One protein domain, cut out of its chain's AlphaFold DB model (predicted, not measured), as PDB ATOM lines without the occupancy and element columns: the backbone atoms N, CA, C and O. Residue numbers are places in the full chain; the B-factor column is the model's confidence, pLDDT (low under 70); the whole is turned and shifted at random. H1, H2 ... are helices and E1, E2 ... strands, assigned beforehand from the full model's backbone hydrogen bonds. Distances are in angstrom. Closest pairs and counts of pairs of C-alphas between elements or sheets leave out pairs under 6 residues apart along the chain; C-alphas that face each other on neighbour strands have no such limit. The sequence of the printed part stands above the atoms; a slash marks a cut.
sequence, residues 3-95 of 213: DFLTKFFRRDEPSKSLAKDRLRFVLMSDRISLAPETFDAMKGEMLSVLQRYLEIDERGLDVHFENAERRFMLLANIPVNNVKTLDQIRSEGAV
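This is residues 3 to 95 of the 213 residues of the protein "Cell division topological specificity factor" of Candidatus Eremiobacter sp. RRmetagenome_bin22 (UniProt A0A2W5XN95). An extended, open chain: the long helix H2 and helix H3 meet near their ends as an L, and the ribbon E2 and E3 folds back from the far end of H3 toward H2. The small strand pair E1 and E4 sits near the far end of H3, while H1 and H4 lie toward the two ends of the long axis. The printed part has 93 residues, in the order H1 H2 H3 E1 E2 E3 E4 H4, with two antiparallel two-strand sheets, E1 - E4 and E2 - E3; the class is mixed, helices and strands. It is extended, with a radius of gyration of the C-alphas of 19.1 A and spans of 64 by 27 by 24 A.

H1, residues 3 to 8, begins at C-alpha 3 (-41.625, 75.232, 35.591). H2 holds residues 13 to 32, 29.0 A long, and H3 residues 36 to 51, 22.5 A. E1 is residues 54 to 56, E2 62 to 68, 18.7 A, E3 71 to 77, 19.4 A, and E4 80 to 83. H4, residues 86 to 93, ends at C-alpha 93 (-17.047, 87.942, -18.592).

H1 and H2 are apart. H2 and H3 are close but not clearly touching, about perpendicular at 82 degrees; their closest C-alphas, of Ser 29 and Pro 36, are 6.8 A apart. E2 and E3 form a hairpin, antiparallel at 156 degrees, with N 66 and O 73 2.8 A apart, within hydrogen-bond range. E3 runs on into E4 at 87 degrees. E1 and E4 are antiparallel at 164 degrees, with N 55 and O 82 at 2.8 A. Every O i to N i+4 pair is within range in H1, H3 and H4, and 14 of 16 in H2.

The farthest C-alphas, of Asp 3 and Asp 87, are 64.6 A apart. Residues 9 to 15, of which 13 to 15 belong to H2, and 17 to 24 of H2 stand free. The printed part has no cut, and its links between named elements are tight. Mean pLDDT of the printed part is 79.7; residues 3 to 14, 28 to 35, 67 to 71 and 93 to 95 are under 70.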
ATOM      1  N   ASP A   3     -42.540  75.705  34.543       66.56
ATOM      2  CA  ASP A   3     -41.625  75.232  35.591       66.56
ATOM      3  C   ASP A   3     -40.854  73.953  35.222       66.56
ATOM      4  O   ASP A   3     -39.846  73.611  35.840       66.56
ATOM      5  N   PHE A   4     -41.316  73.230  34.198       63.94
ATOM      6  CA  PHE A   4     -40.666  72.009  33.718       63.94
ATOM      7  C   PHE A   4     -39.446  72.317  32.843       63.94
ATOM      8  O   PHE A   4     -38.410  71.661  32.948       63.94
ATOM      9  N   LEU A   5     -39.548  73.374  32.032       65.00
ATOM     10  CA  LEU A   5     -38.449  73.872  31.209       65.00
ATOM     11  C   LEU A   5     -37.338  74.425  32.103       65.00
ATOM     12  O   LEU A   5     -36.181  74.037  31.965       65.00
ATOM     13  N   THR A   6     -37.684  75.266  33.081       64.25
ATOM     14  CA  THR A   6     -36.703  75.889  33.987       64.25
ATOM     15  C   THR A   6     -35.894  74.867  34.787       64.25
ATOM     16  O   THR A   6     -34.732  75.126  35.086       64.25
ATOM     17  N   LYS A   7     -36.453  73.685  35.075       66.38
ATOM     18  CA  LYS A   7     -35.763  72.593  35.777       66.38
ATOM     19  C   LYS A   7     -34.767  71.831  34.891       66.38
ATOM     20  O   LYS A   7     -33.731  71.406  35.396       66.38
ATOM     21  N   PHE A   8     -35.032  71.738  33.586       62.59
ATOM     22  CA  PHE A   8     -34.102  71.194  32.585       62.59
ATOM     23  C   PHE A   8     -32.960  72.168  32.233       62.59
ATOM     24  O   PHE A   8     -31.878  71.733  31.858       62.59
ATOM     25  N   PHE A   9     -33.158  73.479  32.422       63.22
ATOM     26  CA  PHE A   9     -32.164  74.532  32.146       63.22
ATOM     27  C   PHE A   9     -31.145  74.799  33.279       63.22
ATOM     28  O   PHE A   9     -30.376  75.760  33.187       63.22
ATOM     29  N   ARG A  10     -31.131  74.004  34.363       63.56
ATOM     30  CA  ARG A  10     -30.252  74.219  35.541       63.56
ATOM     31  C   ARG A  10     -28.893  73.511  35.480       63.56
ATOM     32  O   ARG A  10     -28.206  73.484  36.499       63.56
ATOM     33  N   ARG A  11     -28.484  72.945  34.342       63.22
ATOM     34  CA  ARG A  11     -27.203  72.236  34.238       63.22
ATOM     35  C   ARG A  11     -26.440  72.642  32.976       63.22
ATOM     36  O   ARG A  11     -27.003  72.631  31.890       63.22
ATOM     37  N   ASP A  12     -25.184  73.014  33.207       57.69
ATOM     38  CA  ASP A  12     -24.094  73.290  32.266       57.69
ATOM     39  C   ASP A  12     -24.242  74.542  31.368       57.69
ATOM     40  O   ASP A  12     -24.929  74.570  30.351       57.69
ATOM     41  N   GLU A  13     -23.515  75.600  31.749       59.88
ATOM     42  CA  GLU A  13     -23.426  76.901  31.060       59.88
ATOM     43  C   GLU A  13     -23.057  76.862  29.555       59.88
ATOM     44  O   GLU A  13     -23.649  77.630  28.796       59.88
ATOM     45  N   PRO A  14     -22.171  75.978  29.042       64.75
ATOM     46  CA  PRO A  14     -21.799  76.036  27.623       64.75
ATOM     47  C   PRO A  14     -22.864  75.457  26.676       64.75
ATOM     48  O   PRO A  14     -22.950  75.865  25.519       64.75
ATOM     49  N   SER A  15     -23.694  74.512  27.132       70.88
ATOM     50  CA  SER A  15     -24.726  73.886  26.290       70.88
ATOM     51  C   SER A  15     -26.001  74.731  26.227       70.88
ATOM     52  O   SER A  15     -26.690  74.747  25.204       70.88
ATOM     53  N   LYS A  16     -26.288  75.492  27.290       76.50
ATOM     54  CA  LYS A  16     -27.440  76.395  27.389       76.50
ATOM     55  C   LYS A  16     -27.366  77.560  26.404       76.50
ATOM     56  O   LYS A  16     -28.385  77.884  25.797       76.50
ATOM     57  N   SER A  17     -26.201  78.191  26.244       74.38
ATOM     58  CA  SER A  17     -26.013  79.293  25.288       74.38
ATOM     59  C   SER A  17     -26.181  78.802  23.849       74.38
ATOM     60  O   SER A  17     -27.031  79.309  23.122       74.38
ATOM     61  N   LEU A  18     -25.497  77.714  23.492       79.12
ATOM     62  CA  LEU A  18     -25.569  77.117  22.162       79.12
ATOM     63  C   LEU A  18     -26.984  76.630  21.810       79.12
ATOM     64  O   LEU A  18     -27.469  76.861  20.703       79.12
ATOM     65  N   ALA A  19     -27.677  75.978  22.747       80.25
ATOM     66  CA  ALA A  19     -29.058  75.543  22.546       80.25
ATOM     67  C   ALA A  19     -30.019  76.731  22.399       80.25
ATOM     68  O   ALA A  19     -30.950  76.677  21.595       80.25
ATOM     69  N   LYS A  20     -29.782  77.820  23.139       77.19
ATOM     70  CA  LYS A  20     -30.564  79.055  23.033       77.19
ATOM     71  C   LYS A  20     -30.371  79.726  21.678       77.19
ATOM     72  O   LYS A  20     -31.354  80.190  21.109       77.19
ATOM     73  N   ASP A  21     -29.153  79.750  21.153       76.56
ATOM     74  CA  ASP A  21     -28.868  80.364  19.856       76.56
ATOM     75  C   ASP A  21     -29.417  79.519  18.699       76.56
ATOM     76  O   ASP A  21     -30.069  80.062  17.808       76.56
ATOM     77  N   ARG A  22     -29.323  78.185  18.786       83.50
ATOM     78  CA  ARG A  22     -30.005  77.269  17.850       83.50
ATOM     79  C   ARG A  22     -31.524  77.431  17.891       83.50
ATOM     80  O   ARG A  22     -32.157  77.496  16.843       83.50
ATOM     81  N   LEU A  23     -32.116  77.538  19.080       83.12
ATOM     82  CA  LEU A  23     -33.558  77.741  19.226       83.12
ATOM     83  C   LEU A  23     -33.995  79.106  18.687       83.12
ATOM     84  O   LEU A  23     -35.012  79.194  18.010       83.12
ATOM     85  N   ARG A  24     -33.231  80.172  18.946       75.88
ATOM     86  CA  ARG A  24     -33.486  81.502  18.373       75.88
ATOM     87  C   ARG A  24     -33.453  81.466  16.852       75.88
ATOM     88  O   ARG A  24     -34.364  82.006  16.236       75.88
ATOM     89  N   PHE A  25     -32.455  80.804  16.274       72.50
ATOM     90  CA  PHE A  25     -32.343  80.626  14.832       72.50
ATOM     91  C   PHE A  25     -33.550  79.866  14.262       72.50
ATOM     92  O   PHE A  25     -34.198  80.367  13.349       72.50
ATOM     93  N   VAL A  26     -33.934  78.736  14.868       77.88
ATOM     94  CA  VAL A  26     -35.111  77.945  14.453       77.88
ATOM     95  C   VAL A  26     -36.412  78.756  14.546       77.88
ATOM     96  O   VAL A  26     -37.215  78.767  13.614       77.88
ATOM     97  N   LEU A  27     -36.622  79.488  15.642       77.62
ATOM     98  CA  LEU A  27     -37.803  80.342  15.826       77.62
ATOM     99  C   LEU A  27     -37.824  81.530  14.858       77.62
ATOM    100  O   LEU A  27     -38.889  82.040  14.513       77.62
ATOM    101  N   MET A  28     -36.653  81.997  14.435       68.25
ATOM    102  CA  MET A  28     -36.523  83.047  13.437       68.25
ATOM    103  C   MET A  28     -36.841  82.516  12.039       68.25
ATOM    104  O   MET A  28     -37.640  83.140  11.346       68.25
ATOM    105  N   SER A  29     -36.313  81.344  11.663       62.53
ATOM    106  CA  SER A  29     -36.667  80.675  10.403       62.53
ATOM    107  C   SER A  29     -38.164  80.386  10.303       62.53
ATOM    108  O   SER A  29     -38.760  80.638   9.261       62.53
ATOM    109  N   ASP A  30     -38.791  79.962  11.405       68.00
ATOM    110  CA  ASP A  30     -40.234  79.705  11.486       68.00
ATOM    111  C   ASP A  30     -41.064  80.985  11.271       68.00
ATOM    112  O   ASP A  30     -42.083  80.976  10.590       68.00
ATOM    113  N   ARG A  31     -40.587  82.135  11.771       67.00
ATOM    114  CA  ARG A  31     -41.274  83.429  11.598       67.00
ATOM    115  C   ARG A  31     -41.098  84.069  10.225       67.00
ATOM    116  O   ARG A  31     -41.953  84.861   9.835       67.00
ATOM    117  N   ILE A  32     -39.991  83.803   9.537       64.12
ATOM    118  CA  ILE A  32     -39.720  84.346   8.193       64.12
ATOM    119  C   ILE A  32     -40.165  83.344   7.111       64.12
ATOM    120  O   ILE A  32     -40.144  83.661   5.926       64.12
ATOM    121  N   SER A  33     -40.582  82.135   7.507       60.66
ATOM    122  CA  SER A  33     -40.813  80.998   6.609       60.66
ATOM    123  C   SER A  33     -39.605  80.692   5.709       60.66
ATOM    124  O   SER A  33     -39.768  80.146   4.619       60.66
ATOM    125  N   LEU A  34     -38.390  81.059   6.136       64.81
ATOM    126  CA  LEU A  34     -37.156  80.796   5.399       64.81
ATOM    127  C   LEU A  34     -36.478  79.585   6.016       64.81
ATOM    128  O   LEU A  34     -35.939  79.664   7.120       64.81
ATOM    129  N   ALA A  35     -36.513  78.465   5.298       69.94
ATOM    130  CA  ALA A  35     -35.776  77.279   5.693       69.94
ATOM    131  C   ALA A  35     -34.263  77.593   5.736       69.94
ATOM    132  O   ALA A  35     -33.780  78.344   4.883       69.94
ATOM    133  N   PRO A  36     -33.502  77.013   6.683       73.38
ATOM    134  CA  PRO A  36     -32.051  77.208   6.773       73.38
ATOM    135  C   PRO A  36     -31.325  76.953   5.444       73.38
ATOM    136  O   PRO A  36     -30.471  77.735   5.045       73.38
ATOM    137  N   GLU A  37     -31.751  75.929   4.702       80.81
ATOM    138  CA  GLU A  37     -31.209  75.601   3.378       80.81
ATOM    139  C   GLU A  37     -31.420  76.726   2.354       80.81
ATOM    140  O   GLU A  37     -30.539  77.026   1.551       80.81
ATOM    141  N   THR A  38     -32.577  77.390   2.396       81.44
ATOM    142  CA  THR A  38     -32.874  78.531   1.521       81.44
ATOM    143  C   THR A  38     -31.988  79.727   1.856       81.44
ATOM    144  O   THR A  38     -31.566  80.450   0.955       81.44
ATOM    145  N   PHE A  39     -31.679  79.935   3.137       81.56
ATOM    146  CA  PHE A  39     -30.759  80.987   3.556       81.56
ATOM    147  C   PHE A  39     -29.334  80.734   3.057       81.56
ATOM    148  O   PHE A  39     -28.713  81.648   2.513       81.56
ATOM    149  N   ASP A  40     -28.841  79.503   3.181       84.12
ATOM    150  CA  ASP A  40     -27.503  79.139   2.709       84.12
ATOM    151  C   ASP A  40     -27.388  79.256   1.182       84.12
ATOM    152  O   ASP A  40     -26.408  79.810   0.676       84.12
ATOM    153  N   ALA A  41     -28.417  78.829   0.444       88.81
ATOM    154  CA  ALA A  41     -28.487  79.019  -1.004       88.81
ATOM    155  C   ALA A  41     -28.455  80.510  -1.381       88.81
ATOM    156  O   ALA A  41     -27.638  80.931  -2.201       88.81
ATOM    157  N   MET A  42     -29.275  81.332  -0.721       88.06
ATOM    158  CA  MET A  42     -29.315  82.780  -0.934       88.06
ATOM    159  C   MET A  42     -27.967  83.446  -0.618       88.06
ATOM    160  O   MET A  42     -27.512  84.311  -1.369       88.06
ATOM    161  N   LYS A  43     -27.303  83.039   0.471       86.38
ATOM    162  CA  LYS A  43     -25.956  83.505   0.823       86.38
ATOM    163  C   LYS A  43     -24.968  83.192  -0.302       86.38
ATOM    164  O   LYS A  43     -24.210  84.079  -0.690       86.38
ATOM    165  N   GLY A  44     -24.999  81.971  -0.836       90.31
ATOM    166  CA  GLY A  44     -24.160  81.554  -1.960       90.31
ATOM    167  C   GLY A  44     -24.400  82.384  -3.225       90.31
ATOM    168  O   GLY A  44     -23.447  82.871  -3.831       90.31
ATOM    169  N   GLU A  45     -25.662  82.618  -3.590       92.69
ATOM    170  CA  GLU A  45     -26.021  83.445  -4.750       92.69
ATOM    171  C   GLU A  45     -25.538  84.893  -4.601       92.69
ATOM    172  O   GLU A  45     -24.937  85.452  -5.525       92.69
ATOM    173  N   MET A  46     -25.745  85.500  -3.427       91.94
ATOM    174  CA  MET A  46     -25.248  86.847  -3.135       91.94
ATOM    175  C   MET A  46     -23.725  86.909  -3.229       91.94
ATOM    176  O   MET A  46     -23.189  87.815  -3.869       91.94
ATOM    177  N   LEU A  47     -23.022  85.941  -2.635       91.44
ATOM    178  CA  LEU A  47     -21.564  85.876  -2.700       91.44
ATOM    179  C   LEU A  47     -21.067  85.767  -4.139       91.44
ATOM    180  O   LEU A  47     -20.194  86.534  -4.530       91.44
ATOM    181  N   SER A  48     -21.659  84.882  -4.940       92.44
ATOM    182  CA  SER A  48     -21.300  84.710  -6.350       92.44
ATOM    183  C   SER A  48     -21.443  86.017  -7.140       92.44
ATOM    184  O   SER A  48     -20.581  86.373  -7.947       92.44
ATOM    185  N   VAL A  49     -22.505  86.785  -6.878       94.19
ATOM    186  CA  VAL A  49     -22.708  88.101  -7.499       94.19
ATOM    187  C   VAL A  49     -21.619  89.087  -7.083       94.19
ATOM    188  O   VAL A  49     -21.091  89.802  -7.936       94.19
ATOM    189  N   LEU A  50     -21.288  89.135  -5.793       93.31
ATOM    190  CA  LEU A  50     -20.286  90.051  -5.252       93.31
ATOM    191  C   LEU A  50     -18.866  89.692  -5.711       93.31
ATOM    192  O   LEU A  50     -18.092  90.595  -6.018       93.31
ATOM    193  N   GLN A  51     -18.549  88.400  -5.856       92.94
ATOM    194  CA  GLN A  51     -17.252  87.898  -6.328       92.94
ATOM    195  C   GLN A  51     -16.893  88.358  -7.748       92.94
ATOM    196  O   GLN A  51     -15.718  88.448  -8.109       92.94
ATOM    197  N   ARG A  52     -17.895  88.720  -8.559       93.75
ATOM    198  CA  ARG A  52     -17.654  89.341  -9.871       93.75
ATOM    199  C   ARG A  52     -16.997  90.713  -9.774       93.75
ATOM    200  O   ARG A  52     -16.389  91.145 -10.742       93.75
ATOM    201  N   TYR A  53     -17.128  91.396  -8.642       94.56
ATOM    202  CA  TYR A  53     -16.608  92.748  -8.433       94.56
ATOM    203  C   TYR A  53     -15.536  92.808  -7.340       94.56
ATOM    204  O   TYR A  53     -14.710  93.717  -7.347       94.56
ATOM    205  N   LEU A  54     -15.547  91.861  -6.403       94.56
ATOM    206  CA  LEU A  54     -14.714  91.858  -5.205       94.56
ATOM    207  C   LEU A  54     -13.962  90.532  -5.083       94.56
ATOM    208  O   LEU A  54     -14.537  89.464  -5.269       94.56
ATOM    209  N   GLU A  55     -12.693  90.589  -4.698       92.81
ATOM    210  CA  GLU A  55     -11.973  89.424  -4.189       92.81
ATOM    211  C   GLU A  55     -12.270  89.305  -2.692       92.81
ATOM    212  O   GLU A  55     -11.823  90.128  -1.892       92.81
ATOM    213  N   ILE A  56     -13.073  88.309  -2.321       93.00
ATOM    214  CA  ILE A  56     -13.614  88.139  -0.967       93.00
ATOM    215  C   ILE A  56     -12.866  87.008  -0.255       93.00
ATOM    216  O   ILE A  56     -12.650  85.952  -0.847       93.00
ATOM    217  N   ASP A  57     -12.512  87.204   1.018       91.50
ATOM    218  CA  ASP A  57     -12.053  86.108   1.878       91.50
ATOM    219  C   ASP A  57     -13.252  85.398   2.521       91.50
ATOM    220  O   ASP A  57     -13.877  85.892   3.462       91.50
ATOM    221  N   GLU A  58     -13.565  84.207   2.016       85.62
ATOM    222  CA  GLU A  58     -14.674  83.389   2.508       85.62
ATOM    223  C   GLU A  58     -14.463  82.884   3.943       85.62
ATOM    224  O   GLU A  58     -15.438  82.585   4.633       85.62
ATOM    225  N   ARG A  59     -13.215  82.801   4.426       88.31
ATOM    226  CA  ARG A  59     -12.909  82.256   5.760       88.31
ATOM    227  C   ARG A  59     -13.337  83.191   6.884       88.31
ATOM    228  O   ARG A  59     -13.681  82.720   7.965       88.31
ATOM    229  N   GLY A  60     -13.297  84.498   6.634       85.69
ATOM    230  CA  GLY A  60     -13.683  85.540   7.588       85.69
ATOM    231  C   GLY A  60     -15.115  86.050   7.413       85.69
ATOM    232  O   GLY A  60     -15.488  87.036   8.047       85.69
ATOM    233  N   LEU A  61     -15.903  85.423   6.539       88.06
ATOM    234  CA  LEU A  61     -17.268  85.835   6.247       88.06
ATOM    235  C   LEU A  61     -18.211  85.503   7.408       88.06
ATOM    236  O   LEU A  61     -18.458  84.331   7.698       88.06
ATOM    237  N   ASP A  62     -18.834  86.531   7.980       87.44
ATOM    238  CA  ASP A  62     -19.918  86.380   8.952       87.44
ATOM    239  C   ASP A  62     -21.198  87.029   8.423       87.44
ATOM    240  O   ASP A  62     -21.194  88.179   7.985       87.44
ATOM    241  N   VAL A  63     -22.299  86.280   8.438       85.44
ATOM    242  CA  VAL A  63     -23.605  86.741   7.960       85.44
ATOM    243  C   VAL A  63     -24.665  86.243   8.925       85.44
ATOM    244  O   VAL A  63     -24.831  85.037   9.100       85.44
ATOM    245  N   HIS A  64     -25.411  87.166   9.517       80.31
ATOM    246  CA  HIS A  64     -26.474  86.849  10.456       80.31
ATOM    247  C   HIS A  64     -27.663  87.786  10.274       80.31
ATOM    248  O   HIS A  64     -27.564  88.877   9.706       80.31
ATOM    249  N   PHE A  65     -28.819  87.353  10.764       76.94
ATOM    250  CA  PHE A  65     -29.994  88.202  10.797       76.94
ATOM    251  C   PHE A  65     -30.185  88.827  12.173       76.94
ATOM    252  O   PHE A  65     -30.025  88.173  13.203       76.94
ATOM    253  N   GLU A  66     -30.647  90.066  12.173       77.12
ATOM    254  CA  GLU A  66     -31.115  90.763  13.358       77.12
ATOM    255  C   GLU A  66     -32.618  91.041  13.236       77.12
ATOM    256  O   GLU A  66     -33.142  91.347  12.159       77.12
ATOM    257  N   ASN A  67     -33.336  90.904  14.354       65.56
ATOM    258  CA  ASN A  67     -34.733  91.309  14.452       65.56
ATOM    259  C   ASN A  67     -34.808  92.628  15.219       65.56
ATOM    260  O   ASN A  67     -34.666  92.645  16.441       65.56
ATOM    261  N   ALA A  68     -35.066  93.716  14.501       68.38
ATOM    262  CA  ALA A  68     -35.286  95.029  15.086       68.38
ATOM    263  C   ALA A  68     -36.731  95.453  14.813       68.38
ATOM    264  O   ALA A  68     -37.130  95.641  13.666       68.38
ATOM    265  N   GLU A  69     -37.536  95.606  15.868       69.62
ATOM    266  CA  GLU A  69     -38.865  96.240  15.791       69.62
ATOM    267  C   GLU A  69     -39.790  95.657  14.699       69.62
ATOM    268  O   GLU A  69     -40.453  96.393  13.971       69.62
ATOM    269  N   ARG A  70     -39.851  94.321  14.579       69.38
ATOM    270  CA  ARG A  70     -40.631  93.596  13.546       69.38
ATOM    271  C   ARG A  70     -40.097  93.727  12.115       69.38
ATOM    272  O   ARG A  70     -40.777  93.309  11.180       69.38
ATOM    273  N   ARG A  71     -38.899  94.272  11.928       68.81
ATOM    274  CA  ARG A  71     -38.159  94.230  10.666       68.81
ATOM    275  C   ARG A  71     -37.027  93.222  10.784       68.81
ATOM    276  O   ARG A  71     -36.411  93.067  11.838       68.81
ATOM    277  N   PHE A  72     -36.783  92.537   9.679       71.50
ATOM    278  CA  PHE A  72     -35.663  91.627   9.534       71.50
ATOM    279  C   PHE A  72     -34.541  92.369   8.822       71.50
ATOM    280  O   PHE A  72     -34.757  92.938   7.752       71.50
ATOM    281  N   MET A  73     -33.370  92.401   9.445       82.06
ATOM    282  CA  MET A  73     -32.168  93.011   8.893       82.06
ATOM    283  C   MET A  73     -31.130  91.922   8.668       82.06
ATOM    284  O   MET A  73     -30.905  91.094   9.545       82.06
ATOM    285  N   LEU A  74     -30.523  91.914   7.488       84.75
ATOM    286  CA  LEU A  74     -29.374  91.071   7.189       84.75
ATOM    287  C   LEU A  74     -28.117  91.895   7.461       84.75
ATOM    288  O   LEU A  74     -27.920  92.933   6.827       84.75
ATOM    289  N   LEU A  75     -27.294  91.444   8.402       87.50
ATOM    290  CA  LEU A  75     -25.988  92.027   8.673       87.50
ATOM    291  C   LEU A  75     -24.924  91.063   8.160       87.50
ATOM    292  O   LEU A  75     -24.957  89.867   8.447       87.50
ATOM    293  N   ALA A  76     -23.993  91.593   7.374       91.06
ATOM    294  CA  ALA A  76     -22.912  90.823   6.784       91.06
ATOM    295  C   ALA A  76     -21.591  91.564   6.969       91.06
ATOM    296  O   ALA A  76     -21.449  92.710   6.537       91.06
ATOM    297  N   ASN A  77     -20.623  90.892   7.582       93.25
ATOM    298  CA  ASN A  77     -19.229  91.286   7.559       93.25
ATOM    299  C   ASN A  77     -18.527  90.485   6.459       93.25
ATOM    300  O   ASN A  77     -18.360  89.272   6.581       93.25
ATOM    301  N   ILE A  78     -18.148  91.166   5.378       94.06
ATOM    302  CA  ILE A  78     -17.529  90.561   4.196       94.06
ATOM    303  C   ILE A  78     -16.124  91.152   4.048       94.06
ATOM    304  O   ILE A  78     -15.995  92.265   3.533       94.06
ATOM    305  N   PRO A  79     -15.069  90.457   4.506       93.25
ATOM    306  CA  PRO A  79     -13.701  90.917   4.321       93.25
ATOM    307  C   PRO A  79     -13.334  90.936   2.834       93.25
ATOM    308  O   PRO A  79     -13.502  89.942   2.122       93.25
ATOM    309  N   VAL A  80     -12.833  92.078   2.367       95.25
ATOM    310  CA  VAL A  80     -12.441  92.291   0.970       95.25
ATOM    311  C   VAL A  80     -10.922  92.352   0.887       95.25
ATOM    312  O   VAL A  80     -10.303  93.200   1.526       95.25
ATOM    313  N   ASN A  81     -10.335  91.478   0.072       94.38
ATOM    314  CA  ASN A  81      -8.906  91.487  -0.229       94.38
ATOM    315  C   ASN A  81      -8.580  92.538  -1.291       94.38
ATOM    316  O   ASN A  81      -7.597  93.266  -1.169       94.38
ATOM    317  N   ASN A  82      -9.410  92.620  -2.334       93.81
ATOM    318  CA  ASN A  82      -9.197  93.521  -3.460       93.81
ATOM    319  C   ASN A  82     -10.511  93.846  -4.193       93.81
ATOM    320  O   ASN A  82     -11.488  93.099  -4.114       93.81
ATOM    321  N   VAL A  83     -10.529  94.953  -4.937       95.19
ATOM    322  CA  VAL A  83     -11.657  95.368  -5.786       95.19
ATOM    323  C   VAL A  83     -11.244  95.247  -7.248       95.19
ATOM    324  O   VAL A  83     -10.233  95.819  -7.657       95.19
ATOM    325  N   LYS A  84     -12.037  94.530  -8.047       93.94
ATOM    326  CA  LYS A  84     -11.743  94.326  -9.466       93.94
ATOM    327  C   LYS A  84     -11.970  95.606 -10.263       93.94
ATOM    328  O   LYS A  84     -12.965  96.312 -10.076       93.94
ATOM    329  N   THR A  85     -11.072  95.897 -11.199       93.31
ATOM    330  CA  THR A  85     -11.260  96.996 -12.156       93.31
ATOM    331  C   THR A  85     -12.226  96.599 -13.272       93.31
ATOM    332  O   THR A  85     -12.430  95.422 -13.563       93.31
ATOM    333  N   LEU A  86     -12.822  97.588 -13.946       90.12
ATOM    334  CA  LEU A  86     -13.765  97.343 -15.048       90.12
ATOM    335  C   LEU A  86     -13.157  96.515 -16.188       90.12
ATOM    336  O   LEU A  86     -13.864  95.716 -16.804       90.12
ATOM    337  N   ASP A  87     -11.860  96.681 -16.439       92.06
ATOM    338  CA  ASP A  87     -11.143  95.910 -17.453       92.06
ATOM    339  C   ASP A  87     -11.034  94.431 -17.057       92.06
ATOM    340  O   ASP A  87     -11.290  93.563 -17.890       92.06
ATOM    341  N   GLN A  88     -10.753  94.145 -15.780       87.75
ATOM    342  CA  GLN A  88     -10.715  92.783 -15.227       87.75
ATOM    343  C   GLN A  88     -12.100  92.119 -15.254       87.75
ATOM    344  O   GLN A  88     -12.238  90.966 -15.648       87.75
ATOM    345  N   ILE A  89     -13.154  92.864 -14.910       90.38
ATOM    346  CA  ILE A  89     -14.534  92.355 -14.948       90.38
ATOM    347  C   ILE A  89     -14.944  92.000 -16.386       90.38
ATOM    348  O   ILE A  89     -15.612  90.993 -16.633       90.38
ATOM    349  N   ARG A  90     -14.551  92.827 -17.365       86.50
ATOM    350  CA  ARG A  90     -14.875  92.606 -18.778       86.50
ATOM    351  C   ARG A  90     -14.079  91.449 -19.383       86.50
ATOM    352  O   ARG A  90     -14.639  90.741 -20.216       86.50
ATOM    353  N   SER A  91     -12.815  91.264 -19.004       84.81
ATOM    354  CA  SER A  91     -11.993  90.168 -19.527       84.81
ATOM    355  C   SER A  91     -12.465  88.803 -19.023       84.81
ATOM    356  O   SER A  91     -12.525  87.868 -19.818       84.81
ATOM    357  N   GLU A  92     -12.893  88.696 -17.762       76.62
ATOM    358  CA  GLU A  92     -13.469  87.466 -17.197       76.62
ATOM    359  C   GLU A  92     -14.839  87.131 -17.818       76.62
ATOM    360  O   GLU A  92     -15.084  85.996 -18.222       76.62
ATOM    361  N   GLY A  93     -15.718  88.128 -17.987       66.88
ATOM    362  CA  GLY A  93     -17.047  87.942 -18.592       66.88
ATOM    363  C   GLY A  93     -17.054  87.755 -20.118       66.88
ATOM    364  O   GLY A  93     -18.094  87.427 -20.694       66.88
ATOM    365  N   ALA A  94     -15.926  87.978 -20.800       60.53
ATOM    366  CA  ALA A  94     -15.799  87.777 -22.246       60.53
ATOM    367  C   ALA A  94     -15.582  86.303 -22.634       60.53
ATOM    368  O   ALA A  94     -15.863  85.934 -23.774       60.53
ATOM    369  N   VAL A  95     -15.133  85.455 -21.701       58.09
ATOM    370  CA  VAL A  95     -14.840  84.036 -21.965       58.09
ATOM    371  C   VAL A  95     -16.125  83.215 -22.167       58.09
ATOM    372  O   VAL A  95     -16.138  82.287 -22.969       58.09
TER     373      VAL A  95